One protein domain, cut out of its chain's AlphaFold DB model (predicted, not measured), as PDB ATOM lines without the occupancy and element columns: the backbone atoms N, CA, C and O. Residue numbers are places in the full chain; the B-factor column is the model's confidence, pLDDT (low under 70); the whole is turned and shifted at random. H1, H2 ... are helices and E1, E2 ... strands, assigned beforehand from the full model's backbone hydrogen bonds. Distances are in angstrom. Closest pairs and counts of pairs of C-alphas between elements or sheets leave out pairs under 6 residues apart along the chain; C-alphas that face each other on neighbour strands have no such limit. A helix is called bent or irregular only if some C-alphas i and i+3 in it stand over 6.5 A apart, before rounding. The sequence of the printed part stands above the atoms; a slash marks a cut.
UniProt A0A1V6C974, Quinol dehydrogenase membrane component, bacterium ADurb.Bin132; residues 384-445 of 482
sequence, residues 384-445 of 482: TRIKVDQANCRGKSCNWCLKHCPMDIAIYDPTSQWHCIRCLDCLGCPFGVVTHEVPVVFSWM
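AT A GLANCE: This is residues 384 to 445 of the 482 residues of the protein "Quinol dehydrogenase membrane component" of bacterium ADurb.Bin132 (UniProt A0A1V6C974). What does the model look like? A short two-stranded ribbon, E1 beside E2, lies near the middle, with loops and three short helices, H1, H2 and H3, gathered about one end of it; at the other end a tail, residues 438 to 445, reaches away and ends in H4. What is it made of? The printed part has 62 residues, with four named helices and two named strands in the order E1, H1, H2, H3, E2, H4; the sheet's order is E1 - E2, antiparallel. The class is mixed, helices and strands, with under half of the residues, 29, in named elements. How large is it? It is compact by its radius of gyration of the C-alphas, 11.6 A, yet elongated in outline, spanning 36 by 22 by 19 A.

HOW THE PARTS SIT: Which strands are neighbours? E1, residues 385 to 388, and E2, residues 434 to 437, are antiparallel, with 151 degrees between their directions. N 385 and O 437 are 3.0 A apart, and N 437 and O 385 2.8 A, both within hydrogen-bond range. Where are the helices? H1, residues 400 to 404, and H3, residues 425 to 428, only just touch, with 3 pairs of C-alphas within 8 A; the closest are those of Cys 401 and Cys 426, 5.6 A apart. The closest C-alphas of H3 and E2 are those of Leu 427 and Val 434, 5.5 A apart. H2, residues 414 to 419, and E1 are near each other, with 5 pairs of C-alphas within 10 A. What stays apart? H4, residues 440 to 445, is apart from E1, H1, H2 and H3, and H2 is apart from H1 and H3. How do the helix backbones run? In H1 every O i to N i+4 pair is within hydrogen-bond range, and H3 is too short for one. H2 and H4 have 0 of 2 each, but 2 of 3 O i to N i+3 pairs each.

IN THESE COORDINATES: Where does the first element begin? E1 begins at C-alpha 385, (206.262, 197.342, 285.443), and is 9.9 A long; H1 is 6.4 A. Which helices are irregular? H2, 10.5 A long, only just is, with C-alphas 415 and 418 6.6 A apart; H4, 10.0 A long, is irregular, with C-alphas 441 and 444 7.5 A apart. Where do the last elements lie? H3 is 5.9 A long, E2 is 10.2 A, and H4 ends at C-alpha 445, (218.395, 193.483, 294.680).

THE WHOLE: How far does it reach? The two C-alphas farthest apart are those of Ser 397 and Val 441, 36.8 A. Is it continuous? The printed part has no cut; the link from E1 to H1, 11 residues, is long. Where is confidence low? Residues 438 to 445 are under 70, and the mean pLDDT of the printed part is 80.4.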
ATOM      1  N   THR A 384     210.291 199.745 285.860       76.31
ATOM      2  CA  THR A 384     209.470 199.004 286.831       76.31
ATOM      3  C   THR A 384     208.054 198.823 286.287       76.31
ATOM      4  O   THR A 384     207.321 199.799 286.147       76.31
ATOM      5  N   ARG A 385     207.619 197.596 285.978       78.56
ATOM      6  CA  ARG A 385     206.262 197.342 285.443       78.56
ATOM      7  C   ARG A 385     205.536 196.271 286.238       78.56
ATOM      8  O   ARG A 385     206.150 195.414 286.863       78.56
ATOM      9  N   ILE A 386     204.211 196.353 286.240       84.56
ATOM     10  CA  ILE A 386     203.346 195.320 286.810       84.56
ATOM     11  C   ILE A 386     202.750 194.570 285.629       84.56
ATOM     12  O   ILE A 386     202.069 195.186 284.809       84.56
ATOM     13  N   LYS A 387     203.016 193.268 285.550       84.81
ATOM     14  CA  LYS A 387     202.407 192.386 284.558       84.81
ATOM     15  C   LYS A 387     201.342 191.538 285.231       84.81
ATOM     16  O   LYS A 387     201.506 191.075 286.360       84.81
ATOM     17  N   VAL A 388     200.227 191.380 284.535       87.56
ATOM     18  CA  VAL A 388     199.151 190.478 284.927       87.56
ATOM     19  C   VAL A 388     199.108 189.384 283.885       87.56
ATOM     20  O   VAL A 388     199.008 189.676 282.694       87.56
ATOM     21  N   ASP A 389     199.187 188.145 284.343       88.06
ATOM     22  CA  ASP A 389     198.900 187.001 283.497       88.06
ATOM     23  C   ASP A 389     197.391 186.955 283.224       88.06
ATOM     24  O   ASP A 389     196.594 186.599 284.097       88.06
ATOM     25  N   GLN A 390     197.003 187.390 282.025       87.44
ATOM     26  CA  GLN A 390     195.602 187.475 281.619       87.44
ATOM     27  C   GLN A 390     194.958 186.092 281.465       87.44
ATOM     28  O   GLN A 390     193.753 185.988 281.663       87.44
ATOM     29  N   ALA A 391     195.735 185.037 281.191       86.12
ATOM     30  CA  ALA A 391     195.195 183.685 281.043       86.12
ATOM     31  C   ALA A 391     194.669 183.143 282.380       86.12
ATOM     32  O   ALA A 391     193.612 182.526 282.447       86.12
ATOM     33  N   ASN A 392     195.381 183.437 283.469       85.69
ATOM     34  CA  ASN A 392     195.023 182.973 284.809       85.69
ATOM     35  C   ASN A 392     194.175 183.988 285.606       85.69
ATOM     36  O   ASN A 392     193.693 183.690 286.706       85.69
ATOM     37  N   CYS A 393     193.981 185.209 285.093       87.81
ATOM     38  CA  CYS A 393     193.240 186.257 285.789       87.81
ATOM     39  C   CYS A 393     191.725 186.128 285.580       87.81
ATOM     40  O   CYS A 393     191.217 186.271 284.477       87.81
ATOM     41  N   ARG A 394     190.954 186.017 286.669       86.19
ATOM     42  CA  ARG A 394     189.474 186.002 286.606       86.19
ATOM     43  C   ARG A 394     188.836 187.383 286.343       86.19
ATOM     44  O   ARG A 394     187.611 187.527 286.385       86.19
ATOM     45  N   GLY A 395     189.650 188.423 286.146       87.06
ATOM     46  CA  GLY A 395     189.222 189.783 285.809       87.06
ATOM     47  C   GLY A 395     188.139 190.359 286.734       87.06
ATOM     48  O   GLY A 395     188.241 190.307 287.969       87.06
ATOM     49  N   LYS A 396     187.075 190.898 286.120       86.69
ATOM     50  CA  LYS A 396     185.937 191.551 286.797       86.69
ATOM     51  C   LYS A 396     185.194 190.639 287.781       86.69
ATOM     52  O   LYS A 396     184.656 191.148 288.758       86.69
ATOM     53  N   SER A 397     185.191 189.320 287.575       85.94
ATOM     54  CA  SER A 397     184.485 188.388 288.470       85.94
ATOM     55  C   SER A 397     185.141 188.272 289.856       85.94
ATOM     56  O   SER A 397     184.477 187.954 290.836       85.94
ATOM     57  N   CYS A 398     186.439 188.580 289.960       88.00
ATOM     58  CA  CYS A 398     187.187 188.550 291.217       88.00
ATOM     59  C   CYS A 398     187.333 189.941 291.852       88.00
ATOM     60  O   CYS A 398     187.110 190.099 293.051       88.00
ATOM     61  N   ASN A 399     187.751 190.951 291.072       88.81
ATOM     62  CA  ASN A 399     187.954 192.342 291.520       88.81
ATOM     63  C   ASN A 399     188.794 192.536 292.804       88.81
ATOM     64  O   ASN A 399     188.771 193.605 293.424       88.81
ATOM     65  N   TRP A 400     189.609 191.546 293.185       89.38
ATOM     66  CA  TRP A 400     190.429 191.613 294.396       89.38
ATOM     67  C   TRP A 400     191.434 192.773 294.354       89.38
ATOM     68  O   TRP A 400     191.576 193.508 295.335       89.38
ATOM     69  N   CYS A 401     192.080 192.978 293.198       88.88
ATOM     70  CA  CYS A 401     193.054 194.050 292.988       88.88
ATOM     71  C   CYS A 401     192.423 195.446 293.090       88.88
ATOM     72  O   CYS A 401     193.000 196.319 293.734       88.88
ATOM     73  N   LEU A 402     191.221 195.637 292.537       89.69
ATOM     74  CA  LEU A 402     190.479 196.898 292.604       89.69
ATOM     75  C   LEU A 402     190.143 197.263 294.057       89.69
ATOM     76  O   LEU A 402     190.345 198.400 294.481       89.69
ATOM     77  N   LYS A 403     189.705 196.277 294.852       87.00
ATOM     78  CA  LYS A 403     189.332 196.475 296.261       87.00
ATOM     79  C   LYS A 403     190.527 196.863 297.142       87.00
ATOM     80  O   LYS A 403     190.380 197.721 298.020       87.00
ATOM     81  N   HIS A 404     191.690 196.255 296.904       86.12
ATOM     82  CA  HIS A 404     192.908 196.473 297.696       86.12
ATOM     83  C   HIS A 404     193.788 197.619 297.186       86.12
ATOM     84  O   HIS A 404     194.636 198.102 297.931       86.12
ATOM     85  N   CYS A 405     193.584 198.102 295.959       88.25
ATOM     86  CA  CYS A 405     194.394 199.186 295.426       88.25
ATOM     87  C   CYS A 405     194.145 200.511 296.184       88.25
ATOM     88  O   CYS A 405     192.988 200.930 296.332       88.25
ATOM     89  N   PRO A 406     195.203 201.234 296.605       85.88
ATOM     90  CA  PRO A 406     195.074 202.562 297.205       85.88
ATOM     91  C   PRO A 406     194.692 203.664 296.199       85.88
ATOM     92  O   PRO A 406     194.466 204.793 296.613       85.88
ATOM     93  N   MET A 407     194.626 203.355 294.898       88.81
ATOM     94  CA  MET A 407     194.238 204.287 293.825       88.81
ATOM     95  C   MET A 407     192.884 203.952 293.172       88.81
ATOM     96  O   MET A 407     192.469 204.664 292.257       88.81
ATOM     97  N   ASP A 408     192.207 202.884 293.620       88.81
ATOM     98  CA  ASP A 408     190.956 202.379 293.025       88.81
ATOM     99  C   ASP A 408     191.065 202.109 291.513       88.81
ATOM    100  O   ASP A 408     190.241 202.567 290.725       88.81
ATOM    101  N   ILE A 409     192.102 201.375 291.099       89.12
ATOM    102  CA  ILE A 409     192.309 200.994 289.693       89.12
ATOM    103  C   ILE A 409     192.192 199.481 289.504       89.12
ATOM    104  O   ILE A 409     192.597 198.699 290.370       89.12
ATOM    105  N   ALA A 410     191.667 199.072 288.352       89.25
ATOM    106  CA  ALA A 410     191.591 197.677 287.948       89.25
ATOM    107  C   ALA A 410     192.889 197.286 287.234       89.25
ATOM    108  O   ALA A 410     193.150 197.726 286.125       89.25
ATOM    109  N   ILE A 411     193.731 196.470 287.868       89.75
ATOM    110  CA  ILE A 411     195.084 196.193 287.345       89.75
ATOM    111  C   ILE A 411     195.054 195.270 286.119       89.75
ATOM    112  O   ILE A 411     195.963 195.311 285.299       89.75
ATOM    113  N   TYR A 412     193.998 194.466 285.975       87.69
ATOM    114  CA  TYR A 412     193.776 193.640 284.788       87.69
ATOM    115  C   TYR A 412     193.401 194.465 283.543       87.69
ATOM    116  O   TYR A 412     193.474 193.937 282.440       87.69
ATOM    117  N   ASP A 413     193.013 195.736 283.698       86.62
ATOM    118  CA  ASP A 413     192.720 196.642 282.586       86.62
ATOM    119  C   ASP A 413     194.004 197.382 282.153       86.62
ATOM    120  O   ASP A 413     194.574 198.138 282.950       86.62
ATOM    121  N   PRO A 414     194.474 197.212 280.902       80.81
ATOM    122  CA  PRO A 414     195.667 197.893 280.398       80.81
ATOM    123  C   PRO A 414     195.593 199.424 280.490       80.81
ATOM    124  O   PRO A 414     196.604 200.074 280.762       80.81
ATOM    125  N   THR A 415     194.404 200.017 280.342       81.69
ATOM    126  CA  THR A 415     194.219 201.480 280.399       81.69
ATOM    127  C   THR A 415     194.440 202.042 281.806       81.69
ATOM    128  O   THR A 415     194.805 203.201 281.991       81.69
ATOM    129  N   SER A 416     194.302 201.208 282.836       81.56
ATOM    130  CA  SER A 416     194.488 201.619 284.228       81.56
ATOM    131  C   SER A 416     195.965 201.776 284.621       81.56
ATOM    132  O   SER A 416     196.268 202.347 285.676       81.56
ATOM    133  N   GLN A 417     196.905 201.330 283.776       78.50
ATOM    134  CA  GLN A 417     198.344 201.409 284.047       78.50
ATOM    135  C   GLN A 417     198.841 202.853 284.199       78.50
ATOM    136  O   GLN A 417     199.715 203.113 285.030       78.50
ATOM    137  N   TRP A 418     198.239 203.814 283.492       81.69
ATOM    138  CA  TRP A 418     198.597 205.235 283.577       81.69
ATOM    139  C   TRP A 418     198.445 205.805 284.991       81.69
ATOM    140  O   TRP A 418     199.230 206.653 285.412       81.69
ATOM    141  N   HIS A 419     197.479 205.307 285.766       86.31
ATOM    142  CA  HIS A 419     197.195 205.782 287.123       86.31
ATOM    143  C   HIS A 419     197.944 205.015 288.217       86.31
ATOM    144  O   HIS A 419     197.924 205.429 289.381       86.31
ATOM    145  N   CYS A 420     198.620 203.919 287.870       88.12
ATOM    146  CA  CYS A 420     199.289 203.063 288.836       88.12
ATOM    147  C   CYS A 420     200.477 203.770 289.501       88.12
ATOM    148  O   CYS A 420     201.438 204.157 288.845       88.12
ATOM    149  N   ILE A 421     200.444 203.881 290.830       89.38
ATOM    150  CA  ILE A 421     201.552 204.414 291.644       89.38
ATOM    151  C   ILE A 421     202.604 203.362 292.008       89.38
ATOM    152  O   ILE A 421     203.471 203.629 292.831       89.38
ATOM    153  N   ARG A 422     202.480 202.134 291.488       87.75
ATOM    154  CA  ARG A 422     203.399 201.010 291.757       87.75
ATOM    155  C   ARG A 422     203.687 200.783 293.233       87.75
ATOM    156  O   ARG A 422     204.811 200.560 293.668       87.75
ATOM    157  N   CYS A 423     202.621 200.811 294.013       87.00
ATOM    158  CA  CYS A 423     202.684 200.526 295.436       87.00
ATOM    159  C   CYS A 423     202.953 199.044 295.754       87.00
ATOM    160  O   CYS A 423     203.295 198.733 296.885       87.00
ATOM    161  N   LEU A 424     202.816 198.152 294.761       86.69
ATOM    162  CA  LEU A 424     203.052 196.705 294.839       86.69
ATOM    163  C   LEU A 424     202.094 195.900 295.742       86.69
ATOM    164  O   LEU A 424     202.246 194.683 295.834       86.69
ATOM    165  N   ASP A 425     201.059 196.522 296.315       83.31
ATOM    166  CA  ASP A 425     200.039 195.839 297.139       83.31
ATOM    167  C   ASP A 425     199.322 194.710 296.388       83.31
ATOM    168  O   ASP A 425     198.948 193.684 296.953       83.31
ATOM    169  N   CYS A 426     199.164 194.877 295.077       85.25
ATOM    170  CA  CYS A 426     198.524 193.906 294.200       85.25
ATOM    171  C   CYS A 426     199.248 192.565 294.089       85.25
ATOM    172  O   CYS A 426     198.634 191.579 293.688       85.25
ATOM    173  N   LEU A 427     200.530 192.510 294.457       83.88
ATOM    174  CA  LEU A 427     201.295 191.264 294.494       83.88
ATOM    175  C   LEU A 427     200.844 190.339 295.638       83.88
ATOM    176  O   LEU A 427     201.238 189.177 295.663       83.88
ATOM    177  N   GLY A 428     200.001 190.828 296.556       77.69
ATOM    178  CA  GLY A 428     199.298 190.010 297.545       77.69
ATOM    179  C   GLY A 428     198.099 189.231 296.988       77.69
ATOM    180  O   GLY A 428     197.358 188.651 297.774       77.69
ATOM    181  N   CYS A 429     197.871 189.240 295.667       83.38
ATOM    182  CA  CYS A 429     196.765 188.513 295.045       83.38
ATOM    183  C   CYS A 429     196.827 187.014 295.402       83.38
ATOM    184  O   CYS A 429     197.865 186.392 295.156       83.38
ATOM    185  N   PRO A 430     195.734 186.409 295.912       80.19
ATOM    186  CA  PRO A 430     195.734 185.012 296.357       80.19
ATOM    187  C   PRO A 430     195.991 184.015 295.219       80.19
ATOM    188  O   PRO A 430     196.457 182.911 295.467       80.19
ATOM    189  N   PHE A 431     195.729 184.413 293.970       82.62
ATOM    190  CA  PHE A 431     195.950 183.584 292.783       82.62
ATOM    191  C   PHE A 431     197.364 183.710 292.200       82.62
ATOM    192  O   PHE A 431     197.675 183.034 291.229       82.62
ATOM    193  N   GLY A 432     198.216 184.601 292.724       81.31
ATOM    194  CA  GLY A 432     199.601 184.739 292.255       81.31
ATOM    195  C   GLY A 432     199.779 185.253 290.816       81.31
ATOM    196  O   GLY A 432     200.899 185.270 290.328       81.31
ATOM    197  N   VAL A 433     198.712 185.721 290.158       87.19
ATOM    198  CA  VAL A 433     198.699 186.131 288.733       87.19
ATOM    199  C   VAL A 433     199.395 187.460 288.431       87.19
ATOM    200  O   VAL A 433     199.518 187.854 287.275       87.19
ATOM    201  N   VAL A 434     199.790 188.201 289.468       85.25
ATOM    202  CA  VAL A 434     200.418 189.517 289.324       85.25
ATOM    203  C   VAL A 434     201.907 189.373 289.590       85.25
ATOM    204  O   VAL A 434     202.313 188.945 290.674       85.25
ATOM    205  N   THR A 435     202.715 189.785 288.624       82.75
ATOM    206  CA  THR A 435     204.172 189.822 288.717       82.75
ATOM    207  C   THR A 435     204.674 191.254 288.569       82.75
ATOM    208  O   THR A 435     203.960 192.159 288.126       82.75
ATOM    209  N   HIS A 436     205.904 191.487 289.017       80.00
ATOM    210  CA  HIS A 436     206.587 192.757 288.812       80.00
ATOM    211  C   HIS A 436     207.851 192.503 288.008       80.00
ATOM    212  O   HIS A 436     208.561 191.531 288.258       80.00
ATOM    213  N   GLU A 437     208.112 193.387 287.062       73.31
ATOM    214  CA  GLU A 437     209.362 193.442 286.326       73.31
ATOM    215  C   GLU A 437     210.193 194.557 286.936       73.31
ATOM    216  O   GLU A 437     209.722 195.691 287.068       73.31
ATOM    217  N   VAL A 438     211.397 194.210 287.375       62.59
ATOM    218  CA  VAL A 438     212.391 195.165 287.863       62.59
ATOM    219  C   VAL A 438     213.343 195.514 286.716       62.59
ATOM    220  O   VAL A 438     213.656 194.636 285.910       62.59
ATOM    221  N   PRO A 439     213.842 196.762 286.645       55.25
ATOM    222  CA  PRO A 439     214.880 197.144 285.697       55.25
ATOM    223  C   PRO A 439     216.094 196.226 285.860       55.25
ATOM    224  O   PRO A 439     216.467 195.915 286.992       55.25
ATOM    225  N   VAL A 440     216.765 195.866 284.761       46.88
ATOM    226  CA  VAL A 440     217.996 195.044 284.781       46.88
ATOM    227  C   VAL A 440     219.046 195.619 285.749       46.88
ATOM    228  O   VAL A 440     219.694 194.866 286.470       46.88
ATOM    229  N   VAL A 441     219.118 196.951 285.869       44.22
ATOM    230  CA  VAL A 441     219.998 197.694 286.796       44.22
ATOM    231  C   VAL A 441     219.755 197.365 288.281       44.22
ATOM    232  O   VAL A 441     220.683 197.426 289.081       44.22
ATOM    233  N   PHE A 442     218.538 196.974 288.665       45.56
ATOM    234  CA  PHE A 442     218.188 196.577 290.037       45.56
ATOM    235  C   PHE A 442     217.933 195.071 290.187       45.56
ATOM    236  O   PHE A 442     217.465 194.627 291.237       45.56
ATOM    237  N   SER A 443     218.269 194.271 289.169       44.31
ATOM    238  CA  SER A 443     218.123 192.808 289.208       44.31
ATOM    239  C   SER A 443     218.906 192.163 290.359       44.31
ATOM    240  O   SER A 443     218.443 191.183 290.934       44.31
ATOM    241  N   TRP A 444     220.027 192.764 290.775       46.31
ATOM    242  CA  TRP A 444     220.845 192.307 291.903       46.31
ATOM    243  C   TRP A 444     220.158 192.439 293.276       46.31
ATOM    244  O   TRP A 444     220.529 191.730 294.210       46.31
ATOM    245  N   MET A 445     219.145 193.309 293.423       40.88
ATOM    246  CA  MET A 445     218.395 193.483 294.680       40.88
ATOM    247  C   MET A 445     217.238 192.494 294.844       40.88
ATOM    248  O   MET A 445     216.754 192.289 295.959       40.88
TER     249      MET A 445